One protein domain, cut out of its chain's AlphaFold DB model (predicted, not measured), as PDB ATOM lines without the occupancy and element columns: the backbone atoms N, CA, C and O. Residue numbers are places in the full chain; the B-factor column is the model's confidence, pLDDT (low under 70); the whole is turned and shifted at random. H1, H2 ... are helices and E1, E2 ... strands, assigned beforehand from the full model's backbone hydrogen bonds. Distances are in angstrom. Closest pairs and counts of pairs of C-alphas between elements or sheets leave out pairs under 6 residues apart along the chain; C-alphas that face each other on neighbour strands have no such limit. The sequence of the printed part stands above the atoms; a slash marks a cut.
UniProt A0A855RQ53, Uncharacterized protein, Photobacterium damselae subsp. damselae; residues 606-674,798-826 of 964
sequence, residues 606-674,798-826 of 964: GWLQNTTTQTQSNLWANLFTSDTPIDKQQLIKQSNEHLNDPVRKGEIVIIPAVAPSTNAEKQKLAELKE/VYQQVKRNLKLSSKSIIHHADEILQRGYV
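What this domain is: This is residues 606 to 674 and 798 to 826 of the 964 residues of an uncharacterized protein of Photobacterium damselae subsp. damselae (UniProt A0A855RQ53). A short two-stranded ribbon, E1 and E2, makes the core, with H1 and H3 toward opposite ends of the long axis and H2 and H4 on opposite sides of the ribbon. Residues 661 to 667 stick out. The 98 printed residues run E1, H1, H2, E2, H3, H4, antiparallel in the sheet; the class is mixed, with under half in named elements. The whole is compact, radius of gyration of the C-alphas 12.8 A, spanning 32 by 26 by 24 A.

How they stand to each other: E1, residues 606 to 609, is antiparallel to E2, residues 652 to 656, at 160 degrees; N 608 and O 653 are 2.9 A apart, within hydrogen-bond range. H1, residues 616 to 623, and H2, residues 630 to 638, are near each other. The closest C-alphas of H2 and E2, Ile 636 and Ile 655, are 5.6 A apart. For H3, residues 663 to 674, and E2 they are Lys 673 and Ile 654, 7.5 A; for H4, residues 800 to 805, and E1, Val 802 and Gly 606, 6.5 A. In H1, H2, H3 and H4 every O i to N i+4 pair is within hydrogen-bond range.

Where its parts are: E1 begins at C-alpha 606 (-38.105, 26.301, -36.331). E2 is 13.0 A long and H3 16.6 A; H4 ends at C-alpha 805 (-33.473, 22.046, -45.848).

The domain as a whole: Residues 675 to 797 are not printed, and C-alphas 674 and 798 are 22.2 A apart. The link H2 to E2 is long. Residues 798 to 805, 810 to 813 and 822 to 826 have pLDDT under 70.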
ATOM      1  N   GLY A 606     -39.144  25.947 -37.288       86.75
ATOM      2  CA  GLY A 606     -38.105  26.301 -36.331       86.75
ATOM      3  C   GLY A 606     -38.237  27.726 -35.789       86.75
ATOM      4  O   GLY A 606     -39.038  28.536 -36.261       86.75
ATOM      5  N   TRP A 607     -37.395  28.055 -34.816       88.81
ATOM      6  CA  TRP A 607     -37.154  29.414 -34.336       88.81
ATOM      7  C   TRP A 607     -35.700  29.581 -33.878       88.81
ATOM      8  O   TRP A 607     -34.998  28.599 -33.642       88.81
ATOM      9  N   LEU A 608     -35.243  30.822 -33.730       87.50
ATOM     10  CA  LEU A 608     -34.005  31.156 -33.023       87.50
ATOM     11  C   LEU A 608     -34.186  32.407 -32.166       87.50
ATOM     12  O   LEU A 608     -35.095  33.203 -32.411       87.50
ATOM     13  N   GLN A 609     -33.305  32.603 -31.185       86.12
ATOM     14  CA  GLN A 609     -33.237  33.851 -30.430       86.12
ATOM     15  C   GLN A 609     -32.112  34.739 -30.966       86.12
ATOM     16  O   GLN A 609     -30.972  34.302 -31.114       86.12
ATOM     17  N   ASN A 610     -32.418  36.004 -31.245       88.50
ATOM     18  CA  ASN A 610     -31.432  36.978 -31.687       88.50
ATOM     19  C   ASN A 610     -30.472  37.326 -30.532       88.50
ATOM     20  O   ASN A 610     -30.886  37.861 -29.504       88.50
ATOM     21  N   THR A 611     -29.180  37.029 -30.685       78.06
ATOM     22  CA  THR A 611     -28.190  37.086 -29.591       78.06
ATOM     23  C   THR A 611     -27.547  38.461 -29.382       78.06
ATOM     24  O   THR A 611     -26.948  38.706 -28.331       78.06
ATOM     25  N   THR A 612     -27.681  39.378 -30.343       81.25
ATOM     26  CA  THR A 612     -27.094  40.728 -30.324       81.25
ATOM     27  C   THR A 612     -28.047  41.751 -30.936       81.25
ATOM     28  O   THR A 612     -28.811  41.438 -31.844       81.25
ATOM     29  N   THR A 613     -28.018  43.002 -30.468       88.81
ATOM     30  CA  THR A 613     -28.832  44.060 -31.088       88.81
ATOM     31  C   THR A 613     -28.216  44.456 -32.438       88.81
ATOM     32  O   THR A 613     -27.086  44.942 -32.472       88.81
ATOM     33  N   GLN A 614     -28.933  44.247 -33.546       89.94
ATOM     34  CA  GLN A 614     -28.440  44.431 -34.922       89.94
ATOM     35  C   GLN A 614     -29.553  44.910 -35.865       89.94
ATOM     36  O   GLN A 614     -30.726  44.751 -35.557       89.94
ATOM     37  N   THR A 615     -29.228  45.483 -37.027       95.38
ATOM     38  CA  THR A 615     -30.265  45.841 -38.016       95.38
ATOM     39  C   THR A 615     -30.901  44.595 -38.636       95.38
ATOM     40  O   THR A 615     -30.249  43.552 -38.745       95.38
ATOM     41  N   GLN A 616     -32.141  44.698 -39.120       94.38
ATOM     42  CA  GLN A 616     -32.795  43.596 -39.842       94.38
ATOM     43  C   GLN A 616     -31.985  43.150 -41.065       94.38
ATOM     44  O   GLN A 616     -31.868  41.958 -41.333       94.38
ATOM     45  N   SER A 617     -31.372  44.098 -41.783       92.69
ATOM     46  CA  SER A 617     -30.489  43.795 -42.916       92.69
ATOM     47  C   SER A 617     -29.321  42.889 -42.505       92.69
ATOM     48  O   SER A 617     -29.049  41.892 -43.173       92.69
ATOM     49  N   ASN A 618     -28.684  43.177 -41.362       90.88
ATOM     50  CA  ASN A 618     -27.589  42.364 -40.835       90.88
ATOM     51  C   ASN A 618     -28.076  40.990 -40.355       90.88
ATOM     52  O   ASN A 618     -27.421  39.993 -40.651       90.88
ATOM     53  N   LEU A 619     -29.237  40.908 -39.691       91.12
ATOM     54  CA  LEU A 619     -29.843  39.627 -39.310       91.12
ATOM     55  C   LEU A 619     -30.058  38.734 -40.542       91.12
ATOM     56  O   LEU A 619     -29.622  37.586 -40.554       91.12
ATOM     57  N   TRP A 620     -30.677  39.266 -41.600       94.62
ATOM     58  CA  TRP A 620     -30.946  38.508 -42.823       94.62
ATOM     59  C   TRP A 620     -29.669  38.128 -43.582       94.62
ATOM     60  O   TRP A 620     -29.580  37.004 -44.068       94.62
ATOM     61  N   ALA A 621     -28.669  39.011 -43.637       87.44
ATOM     62  CA  ALA A 621     -27.366  38.713 -44.236       87.44
ATOM     63  C   ALA A 621     -26.560  37.661 -43.447       87.44
ATOM     64  O   ALA A 621     -25.760  36.938 -44.034       87.44
ATOM     65  N   ASN A 622     -26.770  37.564 -42.130       83.31
ATOM     66  CA  ASN A 622     -26.136  36.563 -41.272       83.31
ATOM     67  C   ASN A 622     -26.886  35.221 -41.243       83.31
ATOM     68  O   ASN A 622     -26.260  34.207 -40.935       83.31
ATOM     69  N   LEU A 623     -28.195  35.210 -41.531       86.06
ATOM     70  CA  LEU A 623     -29.060  34.022 -41.514       86.06
ATOM     71  C   LEU A 623     -29.114  33.296 -42.868       86.06
ATOM     72  O   LEU A 623     -29.090  32.065 -42.900       86.06
ATOM     73  N   PHE A 624     -29.191  34.031 -43.979       90.25
ATOM     74  CA  PHE A 624     -29.290  33.454 -45.323       90.25
ATOM     75  C   PHE A 624     -27.912  33.259 -45.965       90.25
ATOM     76  O   PHE A 624     -26.995  34.051 -45.761       90.25
ATOM     77  N   THR A 625     -27.776  32.212 -46.774       84.38
ATOM     78  CA  THR A 625     -26.597  31.975 -47.620       84.38
ATOM     79  C   THR A 625     -26.894  32.367 -49.070       84.38
ATOM     80  O   THR A 625     -28.033  32.683 -49.418       84.38
ATOM     81  N   SER A 626     -25.885  32.304 -49.947       79.00
ATOM     82  CA  SER A 626     -26.080  32.399 -51.405       79.00
ATOM     83  C   SER A 626     -27.058  31.360 -51.957       79.00
ATOM     84  O   SER A 626     -27.643  31.572 -53.018       79.00
ATOM     85  N   ASP A 627     -27.234  30.252 -51.237       76.31
ATOM     86  CA  ASP A 627     -27.936  29.069 -51.711       76.31
ATOM     87  C   ASP A 627     -29.355  28.964 -51.124       76.31
ATOM     88  O   ASP A 627     -30.129  28.110 -51.560       76.31
ATOM     89  N   THR A 628     -29.714  29.821 -50.154       80.62
ATOM     90  CA  THR A 628     -31.064  29.898 -49.572       80.62
ATOM     91  C   THR A 628     -32.078  30.345 -50.642       80.62
ATOM     92  O   THR A 628     -31.985  31.486 -51.109       80.62
ATOM     93  N   PRO A 629     -33.084  29.523 -51.005       84.62
ATOM     94  CA  PRO A 629     -34.039  29.863 -52.062       84.62
ATOM     95  C   PRO A 629     -34.865  31.128 -51.768       84.62
ATOM     96  O   PRO A 629     -35.232  31.404 -50.624       84.62
ATOM     97  N   ILE A 630     -35.163  31.914 -52.808       85.75
ATOM     98  CA  ILE A 630     -35.779  33.251 -52.679       85.75
ATOM     99  C   ILE A 630     -37.198  33.177 -52.092       85.75
ATOM    100  O   ILE A 630     -37.563  34.013 -51.266       85.75
ATOM    101  N   ASP A 631     -37.982  32.171 -52.478       83.00
ATOM    102  CA  ASP A 631     -39.315  31.879 -51.937       83.00
ATOM    103  C   ASP A 631     -39.262  31.620 -50.423       83.00
ATOM    104  O   ASP A 631     -40.055  32.181 -49.663       83.00
ATOM    105  N   LYS A 632     -38.260  30.865 -49.962       87.12
ATOM    106  CA  LYS A 632     -38.033  30.597 -48.539       87.12
ATOM    107  C   LYS A 632     -37.606  31.856 -47.789       87.12
ATOM    108  O   LYS A 632     -38.145  32.139 -46.721       87.12
ATOM    109  N   GLN A 633     -36.706  32.665 -48.358       89.44
ATOM    110  CA  GLN A 633     -36.338  33.963 -47.772       89.44
ATOM    111  C   GLN A 633     -37.556  34.886 -47.615       89.44
ATOM    112  O   GLN A 633     -37.667  35.589 -46.610       89.44
ATOM    113  N   GLN A 634     -38.467  34.900 -48.593       90.38
ATOM    114  CA  GLN A 634     -39.708  35.676 -48.527       90.38
ATOM    115  C   GLN A 634     -40.651  35.140 -47.445       90.38
ATOM    116  O   GLN A 634     -41.114  35.927 -46.622       90.38
ATOM    117  N   LEU A 635     -40.873  33.823 -47.389       90.56
ATOM    118  CA  LEU A 635     -41.725  33.179 -46.383       90.56
ATOM    119  C   LEU A 635     -41.226  33.429 -44.948       90.56
ATOM    120  O   LEU A 635     -42.024  33.715 -44.054       90.56
ATOM    121  N   ILE A 636     -39.909  33.373 -44.730       92.81
ATOM    122  CA  ILE A 636     -39.285  33.682 -43.436       92.81
ATOM    123  C   ILE A 636     -39.484  35.165 -43.102       92.81
ATOM    124  O   ILE A 636     -39.953  35.473 -42.010       92.81
ATOM    125  N   LYS A 637     -39.229  36.097 -44.029       94.12
ATOM    126  CA  LYS A 637     -39.439  37.542 -43.789       94.12
ATOM    127  C   LYS A 637     -40.905  37.877 -43.469       94.12
ATOM    128  O   LYS A 637     -41.161  38.539 -42.470       94.12
ATOM    129  N   GLN A 638     -41.863  37.336 -44.226       92.88
ATOM    130  CA  GLN A 638     -43.315  37.444 -43.964       92.88
ATOM    131  C   GLN A 638     -43.748  36.766 -42.650       92.88
ATOM    132  O   GLN A 638     -44.819  37.030 -42.096       92.88
ATOM    133  N   SER A 639     -42.929  35.855 -42.127       91.62
ATOM    134  CA  SER A 639     -43.152  35.238 -40.821       91.62
ATOM    135  C   SER A 639     -42.574  36.044 -39.659       91.62
ATOM    136  O   SER A 639     -42.854  35.695 -38.517       91.62
ATOM    137  N   ASN A 640     -41.842  37.128 -39.943       95.25
ATOM    138  CA  ASN A 640     -41.088  37.929 -38.977       95.25
ATOM    139  C   ASN A 640     -41.374  39.440 -39.039       95.25
ATOM    140  O   ASN A 640     -40.538  40.252 -38.650       95.25
ATOM    141  N   GLU A 641     -42.564  39.833 -39.497       94.19
ATOM    142  CA  GLU A 641     -42.997  41.242 -39.545       94.19
ATOM    143  C   GLU A 641     -43.075  41.912 -38.154       94.19
ATOM    144  O   GLU A 641     -43.211  43.129 -38.061       94.19
ATOM    145  N   HIS A 642     -42.982  41.131 -37.071       93.38
ATOM    146  CA  HIS A 642     -42.963  41.602 -35.685       93.38
ATOM    147  C   HIS A 642     -41.596  42.099 -35.191       93.38
ATOM    148  O   HIS A 642     -41.552  42.755 -34.151       93.38
ATOM    149  N   LEU A 643     -40.495  41.776 -35.883       96.00
ATOM    150  CA  LEU A 643     -39.147  42.153 -35.445       96.00
ATOM    151  C   LEU A 643     -38.942  43.672 -35.505       96.00
ATOM    152  O   LEU A 643     -39.355  44.336 -36.457       96.00
ATOM    153  N   ASN A 644     -38.234  44.221 -34.519       94.25
ATOM    154  CA  ASN A 644     -37.841  45.631 -34.529       94.25
ATOM    155  C   ASN A 644     -36.738  45.920 -35.571       94.25
ATOM    156  O   ASN A 644     -36.115  45.004 -36.107       94.25
ATOM    157  N   ASP A 645     -36.462  47.199 -35.850       92.44
ATOM    158  CA  ASP A 645     -35.213  47.630 -36.495       92.44
ATOM    159  C   ASP A 645     -34.617  48.826 -35.713       92.44
ATOM    160  O   ASP A 645     -35.226  49.898 -35.688       92.44
ATOM    161  N   PRO A 646     -33.472  48.667 -35.016       92.88
ATOM    162  CA  PRO A 646     -32.689  47.440 -34.898       92.88
ATOM    163  C   PRO A 646     -33.431  46.333 -34.138       92.88
ATOM    164  O   PRO A 646     -34.078  46.584 -33.118       92.88
ATOM    165  N   VAL A 647     -33.256  45.102 -34.616       94.25
ATOM    166  CA  VAL A 647     -33.646  43.866 -33.936       94.25
ATOM    167  C   VAL A 647     -32.918  43.828 -32.593       94.25
ATOM    168  O   VAL A 647     -31.689  43.904 -32.542       94.25
ATOM    169  N   ARG A 648     -33.657  43.750 -31.491       92.81
ATOM    170  CA  ARG A 648     -33.143  43.717 -30.121       92.81
ATOM    171  C   ARG A 648     -32.644  42.322 -29.762       92.81
ATOM    172  O   ARG A 648     -33.173  41.299 -30.202       92.81
ATOM    173  N   LYS A 649     -31.616  42.272 -28.921       85.81
ATOM    174  CA  LYS A 649     -31.180  41.030 -28.276       85.81
ATOM    175  C   LYS A 649     -32.331  40.424 -27.459       85.81
ATOM    176  O   LYS A 649     -32.987  41.129 -26.695       85.81
ATOM    177  N   GLY A 650     -32.566  39.128 -27.625       81.06
ATOM    178  CA  GLY A 650     -33.668  38.396 -26.998       81.06
ATOM    179  C   GLY A 650     -34.908  38.210 -27.879       81.06
ATOM    180  O   GLY A 650     -35.777  37.421 -27.497       81.06
ATOM    181  N   GLU A 651     -34.983  38.874 -29.043       92.38
ATOM    182  CA  GLU A 651     -36.101  38.718 -29.986       92.38
ATOM    183  C   GLU A 651     -36.153  37.329 -30.631       92.38
ATOM    184  O   GLU A 651     -35.124  36.730 -30.947       92.38
ATOM    185  N   ILE A 652     -37.372  36.828 -30.835       92.75
ATOM    186  CA  ILE A 652     -37.648  35.507 -31.411       92.75
ATOM    187  C   ILE A 652     -37.810  35.639 -32.927       92.75
ATOM    188  O   ILE A 652     -38.694  36.353 -33.401       92.75
ATOM    189  N   VAL A 653     -36.987  34.915 -33.684       94.06
ATOM    190  CA  VAL A 653     -37.041  34.839 -35.151       94.06
ATOM    191  C   VAL A 653     -37.639  33.492 -35.557       94.06
ATOM    192  O   VAL A 653     -37.146  32.445 -35.148       94.06
ATOM    193  N   ILE A 654     -38.695  33.513 -36.366       95.00
ATOM    194  CA  ILE A 654     -39.520  32.363 -36.765       95.00
ATOM    195  C   ILE A 654     -39.055  31.817 -38.120       95.00
ATOM    196  O   ILE A 654     -38.847  32.587 -39.056       95.00
ATOM    197  N   ILE A 655     -38.900  30.501 -38.264       91.44
ATOM    198  CA  ILE A 655     -38.278  29.881 -39.445       91.44
ATOM    199  C   ILE A 655     -39.137  28.709 -39.960       91.44
ATOM    200  O   ILE A 655     -38.879  27.558 -39.609       91.44
ATOM    201  N   PRO A 656     -40.168  28.966 -40.787       88.88
ATOM    202  CA  PRO A 656     -40.928  27.912 -41.463       88.88
ATOM    203  C   PRO A 656     -40.131  27.291 -42.624       88.88
ATOM    204  O   PRO A 656     -39.571  28.010 -43.456       88.88
ATOM    205  N   ALA A 657     -40.124  25.961 -42.722       80.62
ATOM    206  CA  ALA A 657     -39.507  25.221 -43.824       80.62
ATOM    207  C   ALA A 657     -40.338  25.293 -45.122       80.62
ATOM    208  O   ALA A 657     -39.801  25.454 -46.222       80.62
ATOM    209  N   VAL A 658     -41.663  25.222 -44.994       81.69
ATOM    210  CA  VAL A 658     -42.666  25.375 -46.064       81.69
ATOM    211  C   VAL A 658     -43.860  26.177 -45.537       81.69
ATOM    212  O   VAL A 658     -44.000  26.396 -44.333       81.69
ATOM    213  N   ALA A 659     -44.724  26.658 -46.434       81.88
ATOM    214  CA  ALA A 659     -45.950  27.339 -46.028       81.88
ATOM    215  C   ALA A 659     -46.958  26.326 -45.439       81.88
ATOM    216  O   ALA A 659     -47.098  25.237 -45.995       81.88
ATOM    217  N   PRO A 660     -47.688  26.663 -44.358       84.44
ATOM    218  CA  PRO A 660     -48.610  25.730 -43.715       84.44
ATOM    219  C   PRO A 660     -49.813  25.418 -44.614       84.44
ATOM    220  O   PRO A 660     -50.575  26.305 -45.017       84.44
ATOM    221  N   SER A 661     -50.008  24.135 -44.891       78.50
ATOM    222  CA  SER A 661     -51.054  23.596 -45.753       78.50
ATOM    223  C   SER A 661     -52.334  23.298 -44.963       78.50
ATOM    224  O   SER A 661     -53.418  23.775 -45.334       78.50
ATOM    225  N   THR A 662     -52.219  22.610 -43.822       80.12
ATOM    226  CA  THR A 662     -53.352  22.204 -42.978       80.12
ATOM    227  C   THR A 662     -53.711  23.254 -41.924       80.12
ATOM    228  O   THR A 662     -52.975  24.205 -41.658       80.12
ATOM    229  N   ASN A 663     -54.887  23.111 -41.306       79.06
ATOM    230  CA  ASN A 663     -55.340  24.042 -40.267       79.06
ATOM    231  C   ASN A 663     -54.517  23.932 -38.970       79.06
ATOM    232  O   ASN A 663     -54.308  24.946 -38.308       79.06
ATOM    233  N   ALA A 664     -54.009  22.740 -38.635       75.25
ATOM    234  CA  ALA A 664     -53.161  22.535 -37.458       75.25
ATOM    235  C   ALA A 664     -51.803  23.247 -37.604       75.25
ATOM    236  O   ALA A 664     -51.336  23.904 -36.675       75.25
ATOM    237  N   GLU A 665     -51.208  23.191 -38.796       85.00
ATOM    238  CA  GLU A 665     -49.954  23.879 -39.135       85.00
ATOM    239  C   GLU A 665     -50.120  25.406 -39.076       85.00
ATOM    240  O   GLU A 665     -49.295  26.112 -38.491       85.00
ATOM    241  N   LYS A 666     -51.238  25.921 -39.611       87.69
ATOM    242  CA  LYS A 666     -51.595  27.351 -39.538       87.69
ATOM    243  C   LYS A 666     -51.764  27.818 -38.094       87.69
ATOM    244  O   LYS A 666     -51.310  28.911 -37.764       87.69
ATOM    245  N   GLN A 667     -52.370  26.992 -37.238       86.31
ATOM    246  CA  GLN A 667     -52.508  27.286 -35.814       86.31
ATOM    247  C   GLN A 667     -51.144  27.318 -35.103       86.31
ATOM    248  O   GLN A 667     -50.850  28.311 -34.443       86.31
ATOM    249  N   LYS A 668     -50.278  26.307 -35.296       84.62
ATOM    250  CA  LYS A 668     -48.917  26.299 -34.720       84.62
ATOM    251  C   LYS A 668     -48.119  27.556 -35.094       84.62
ATOM    252  O   LYS A 668     -47.489  28.166 -34.231       84.62
ATOM    253  N   LEU A 669     -48.173  27.973 -36.363       91.25
ATOM    254  CA  LEU A 669     -47.508  29.198 -36.821       91.25
ATOM    255  C   LEU A 669     -48.103  30.465 -36.182       91.25
ATOM    256  O   LEU A 669     -47.358  31.388 -35.860       91.25
ATOM    257  N   ALA A 670     -49.424  30.524 -35.990       90.81
ATOM    258  CA  ALA A 670     -50.089  31.662 -35.356       90.81
ATOM    259  C   ALA A 670     -49.723  31.803 -33.867       90.81
ATOM    260  O   ALA A 670     -49.388  32.904 -33.432       90.81
ATOM    261  N   GLU A 671     -49.712  30.700 -33.112       88.62
ATOM    262  CA  GLU A 671     -49.316  30.689 -31.693       88.62
ATOM    263  C   GLU A 671     -47.854  31.138 -31.508       88.62
ATOM    264  O   GLU A 671     -47.557  31.971 -30.649       88.62
ATOM    265  N   LEU A 672     -46.944  30.667 -32.370       90.88
ATOM    266  CA  LEU A 672     -45.540  31.089 -32.361       90.88
ATOM    267  C   LEU A 672     -45.370  32.582 -32.716       90.88
ATOM    268  O   LEU A 672     -44.571  33.280 -32.088       90.88
ATOM    269  N   LYS A 673     -46.144  33.095 -33.684       93.19
ATOM    270  CA  LYS A 673     -46.166  34.530 -34.025       93.19
ATOM    271  C   LYS A 673     -46.652  35.403 -32.865       93.19
ATOM    272  O   LYS A 673     -46.135  36.502 -32.692       93.19
ATOM    273  N   GLU A 674     -47.600  34.929 -32.058       89.81
ATOM    274  CA  GLU A 674     -48.085  35.657 -30.880       89.81
ATOM    275  C   GLU A 674     -46.998  35.794 -29.798       89.81
ATOM    276  O   GLU A 674     -46.753  36.900 -29.310       89.81
ATOM    277  N   VAL A 798     -30.752  21.472 -30.634       49.88
ATOM    278  CA  VAL A 798     -30.479  22.161 -31.903       49.88
ATOM    279  C   VAL A 798     -31.118  21.387 -33.046       49.88
ATOM    280  O   VAL A 798     -30.864  20.202 -33.245       49.88
ATOM    281  N   TYR A 799     -31.936  22.076 -33.829       61.59
ATOM    282  CA  TYR A 799     -32.735  21.481 -34.877       61.59
ATOM    283  C   TYR A 799     -32.115  21.689 -36.262       61.59
ATOM    284  O   TYR A 799     -32.287  22.711 -36.929       61.59
ATOM    285  N   GLN A 800     -31.343  20.686 -36.680       59.81
ATOM    286  CA  GLN A 800     -30.524  20.729 -37.894       59.81
ATOM    287  C   GLN A 800     -31.330  20.543 -39.196       59.81
ATOM    288  O   GLN A 800     -30.839  20.907 -40.263       59.81
ATOM    289  N   GLN A 801     -32.554  20.004 -39.131       58.22
ATOM    290  CA  GLN A 801     -33.379  19.672 -40.304       58.22
ATOM    291  C   GLN A 801     -33.796  20.932 -41.083       58.22
ATOM    292  O   GLN A 801     -33.377  21.101 -42.228       58.22
ATOM    293  N   VAL A 802     -34.477  21.886 -40.430       65.44
ATOM    294  CA  VAL A 802     -34.794  23.227 -40.976       65.44
ATOM    295  C   VAL A 802     -33.554  23.902 -41.569       65.44
ATOM    296  O   VAL A 802     -33.593  24.429 -42.680       65.44
ATOM    297  N   LYS A 803     -32.430  23.862 -40.842       64.38
ATOM    298  CA  LYS A 803     -31.166  24.507 -41.227       64.38
ATOM    299  C   LYS A 803     -30.598  23.940 -42.532       64.38
ATOM    300  O   LYS A 803     -30.216  24.716 -43.410       64.38
ATOM    301  N   ARG A 804     -30.585  22.607 -42.673       64.62
ATOM    302  CA  ARG A 804     -30.150  21.885 -43.881       64.62
ATOM    303  C   ARG A 804     -31.124  22.107 -45.044       64.62
ATOM    304  O   ARG A 804     -30.688  22.524 -46.116       64.62
ATOM    305  N   ASN A 805     -32.428  21.930 -44.820       67.56
ATOM    306  CA  ASN A 805     -33.473  22.046 -45.848       67.56
ATOM    307  C   ASN A 805     -33.540  23.450 -46.468       67.56
ATOM    308  O   ASN A 805     -33.688  23.602 -47.680       67.56
ATOM    309  N   LEU A 806     -33.383  24.489 -45.646       72.56
ATOM    310  CA  LEU A 806     -33.416  25.888 -46.077       72.56
ATOM    311  C   LEU A 806     -32.039  26.445 -46.478       72.56
ATOM    312  O   LEU A 806     -31.951  27.595 -46.911       72.56
ATOM    313  N   LYS A 807     -30.964  25.654 -46.343       77.31
ATOM    314  CA  LYS A 807     -29.568  26.068 -46.577       77.31
ATOM    315  C   LYS A 807     -29.213  27.368 -45.847       77.31
ATOM    316  O   LYS A 807     -28.709  28.322 -46.446       77.31
ATOM    317  N   LEU A 808     -29.544  27.431 -44.560       76.44
ATOM    318  CA  LEU A 808     -29.278  28.595 -43.715       76.44
ATOM    319  C   LEU A 808     -27.831  28.595 -43.212       76.44
ATOM    320  O   LEU A 808     -27.134  27.582 -43.230       76.44
ATOM    321  N   SER A 809     -27.381  29.764 -42.764       73.00
ATOM    322  CA  SER A 809     -26.034  30.001 -42.253       73.00
ATOM    323  C   SER A 809     -25.652  29.030 -41.135       73.00
ATOM    324  O   SER A 809     -26.402  28.830 -40.176       73.00
ATOM    325  N   SER A 810     -24.441  28.463 -41.209       55.06
ATOM    326  CA  SER A 810     -23.932  27.542 -40.182       55.06
ATOM    327  C   SER A 810     -23.844  28.191 -38.796       55.06
ATOM    328  O   SER A 810     -23.981  27.490 -37.800       55.06
ATOM    329  N   LYS A 811     -23.714  29.523 -38.731       58.66
ATOM    330  CA  LYS A 811     -23.633  30.311 -37.489       58.66
ATOM    331  C   LYS A 811     -24.973  30.486 -36.766       58.66
ATOM    332  O   LYS A 811     -24.999  30.989 -35.646       58.66
ATOM    333  N   SER A 812     -26.089  30.122 -37.396       63.94
ATOM    334  CA  SER A 812     -27.412  30.199 -36.777       63.94
ATOM    335  C   SER A 812     -27.723  28.911 -36.012       63.94
ATOM    336  O   SER A 812     -27.704  27.813 -36.578       63.94
ATOM    337  N   ILE A 813     -28.024  29.052 -34.721       67.69
ATOM    338  CA  ILE A 813     -28.567  27.984 -33.876       67.69
ATOM    339  C   ILE A 813     -30.088  28.064 -33.993       67.69
ATOM    340  O   ILE A 813     -30.663  29.111 -33.715       67.69
ATOM    341  N   ILE A 814     -30.721  26.989 -34.457       70.62
ATOM    342  CA  ILE A 814     -32.172  26.902 -34.671       70.62
ATOM    343  C   ILE A 814     -32.716  25.828 -33.733       70.62
ATOM    344  O   ILE A 814     -32.067  24.806 -33.530       70.62
ATOM    345  N   HIS A 815     -33.900  26.049 -33.181       74.62
ATOM    346  CA  HIS A 815     -34.638  25.132 -32.317       74.62
ATOM    347  C   HIS A 815     -36.003  24.822 -32.942       74.62
ATOM    348  O   HIS A 815     -36.483  25.573 -33.789       74.62
ATOM    349  N   HIS A 816     -36.650  23.730 -32.536       80.81
ATOM    350  CA  HIS A 816     -37.986  23.375 -33.029       80.81
ATOM    351  C   HIS A 816     -39.074  24.258 -32.376       80.81
ATOM    352  O   HIS A 816     -38.936  24.672 -31.224       80.81
ATOM    353  N   ALA A 817     -40.162  24.578 -33.080       80.75
ATOM    354  CA  ALA A 817     -41.213  25.471 -32.568       80.75
ATOM    355  C   ALA A 817     -41.938  24.927 -31.333       80.75
ATOM    356  O   ALA A 817     -42.213  25.683 -30.399       80.75
ATOM    357  N   ASP A 818     -42.191  23.614 -31.295       75.50
ATOM    358  CA  ASP A 818     -42.856  22.970 -30.153       75.50
ATOM    359  C   ASP A 818     -42.090  23.165 -28.835       75.50
ATOM    360  O   ASP A 818     -42.697  23.023 -27.781       75.50
ATOM    361  N   GLU A 819     -40.809  23.561 -28.874       70.31
ATOM    362  CA  GLU A 819     -40.008  23.882 -27.688       70.31
ATOM    363  C   GLU A 819     -40.525  25.115 -26.920       70.31
ATOM    364  O   GLU A 819     -40.279  25.210 -25.718       70.31
ATOM    365  N   ILE A 820     -41.266  26.037 -27.561       71.56
ATOM    366  CA  ILE A 820     -41.815  27.242 -26.896       71.56
ATOM    367  C   ILE A 820     -43.342  27.274 -26.794       71.56
ATOM    368  O   ILE A 820     -43.882  28.067 -26.018       71.56
ATOM    369  N   LEU A 821     -44.040  26.424 -27.553       73.88
ATOM    370  CA  LEU A 821     -45.496  26.285 -27.482       73.88
ATOM    371  C   LEU A 821     -45.930  25.684 -26.127       73.88
ATOM    372  O   LEU A 821     -45.108  25.310 -25.289       73.88
ATOM    373  N   GLN A 822     -47.241  25.579 -25.888       59.00
ATOM    374  CA  GLN A 822     -47.832  25.319 -24.559       59.00
ATOM    375  C   GLN A 822     -47.387  24.022 -23.838       59.00
ATOM    376  O   GLN A 822     -47.745  23.825 -22.675       59.00
ATOM    377  N   ARG A 823     -46.639  23.130 -24.498       51.97
ATOM    378  CA  ARG A 823     -46.124  21.859 -23.952       51.97
ATOM    379  C   ARG A 823     -44.601  21.674 -24.142       51.97
ATOM    380  O   ARG A 823     -44.117  20.560 -23.992       51.97
ATOM    381  N   GLY A 824     -43.871  22.738 -24.494       48.38
ATOM    382  CA  GLY A 824     -42.437  22.710 -24.813       48.38
ATOM    383  C   GLY A 824     -41.476  22.920 -23.640       48.38
ATOM    384  O   GLY A 824     -41.874  23.398 -22.576       48.38
ATOM    385  N   TYR A 825     -40.189  22.625 -23.865       49.41
ATOM    386  CA  TYR A 825     -39.111  22.714 -22.866       49.41
ATOM    387  C   TYR A 825     -38.892  24.141 -22.323       49.41
ATOM    388  O   TYR A 825     -38.557  24.315 -21.152       49.41
ATOM    389  N   VAL A 826     -39.112  25.177 -23.141       59.19
ATOM    390  CA  VAL A 826     -39.060  26.598 -22.744       59.19
ATOM    391  C   VAL A 826     -40.383  27.309 -23.051       59.19
ATOM    392  O   VAL A 826     -40.425  28.415 -23.593       59.19
TER     393      VAL A 826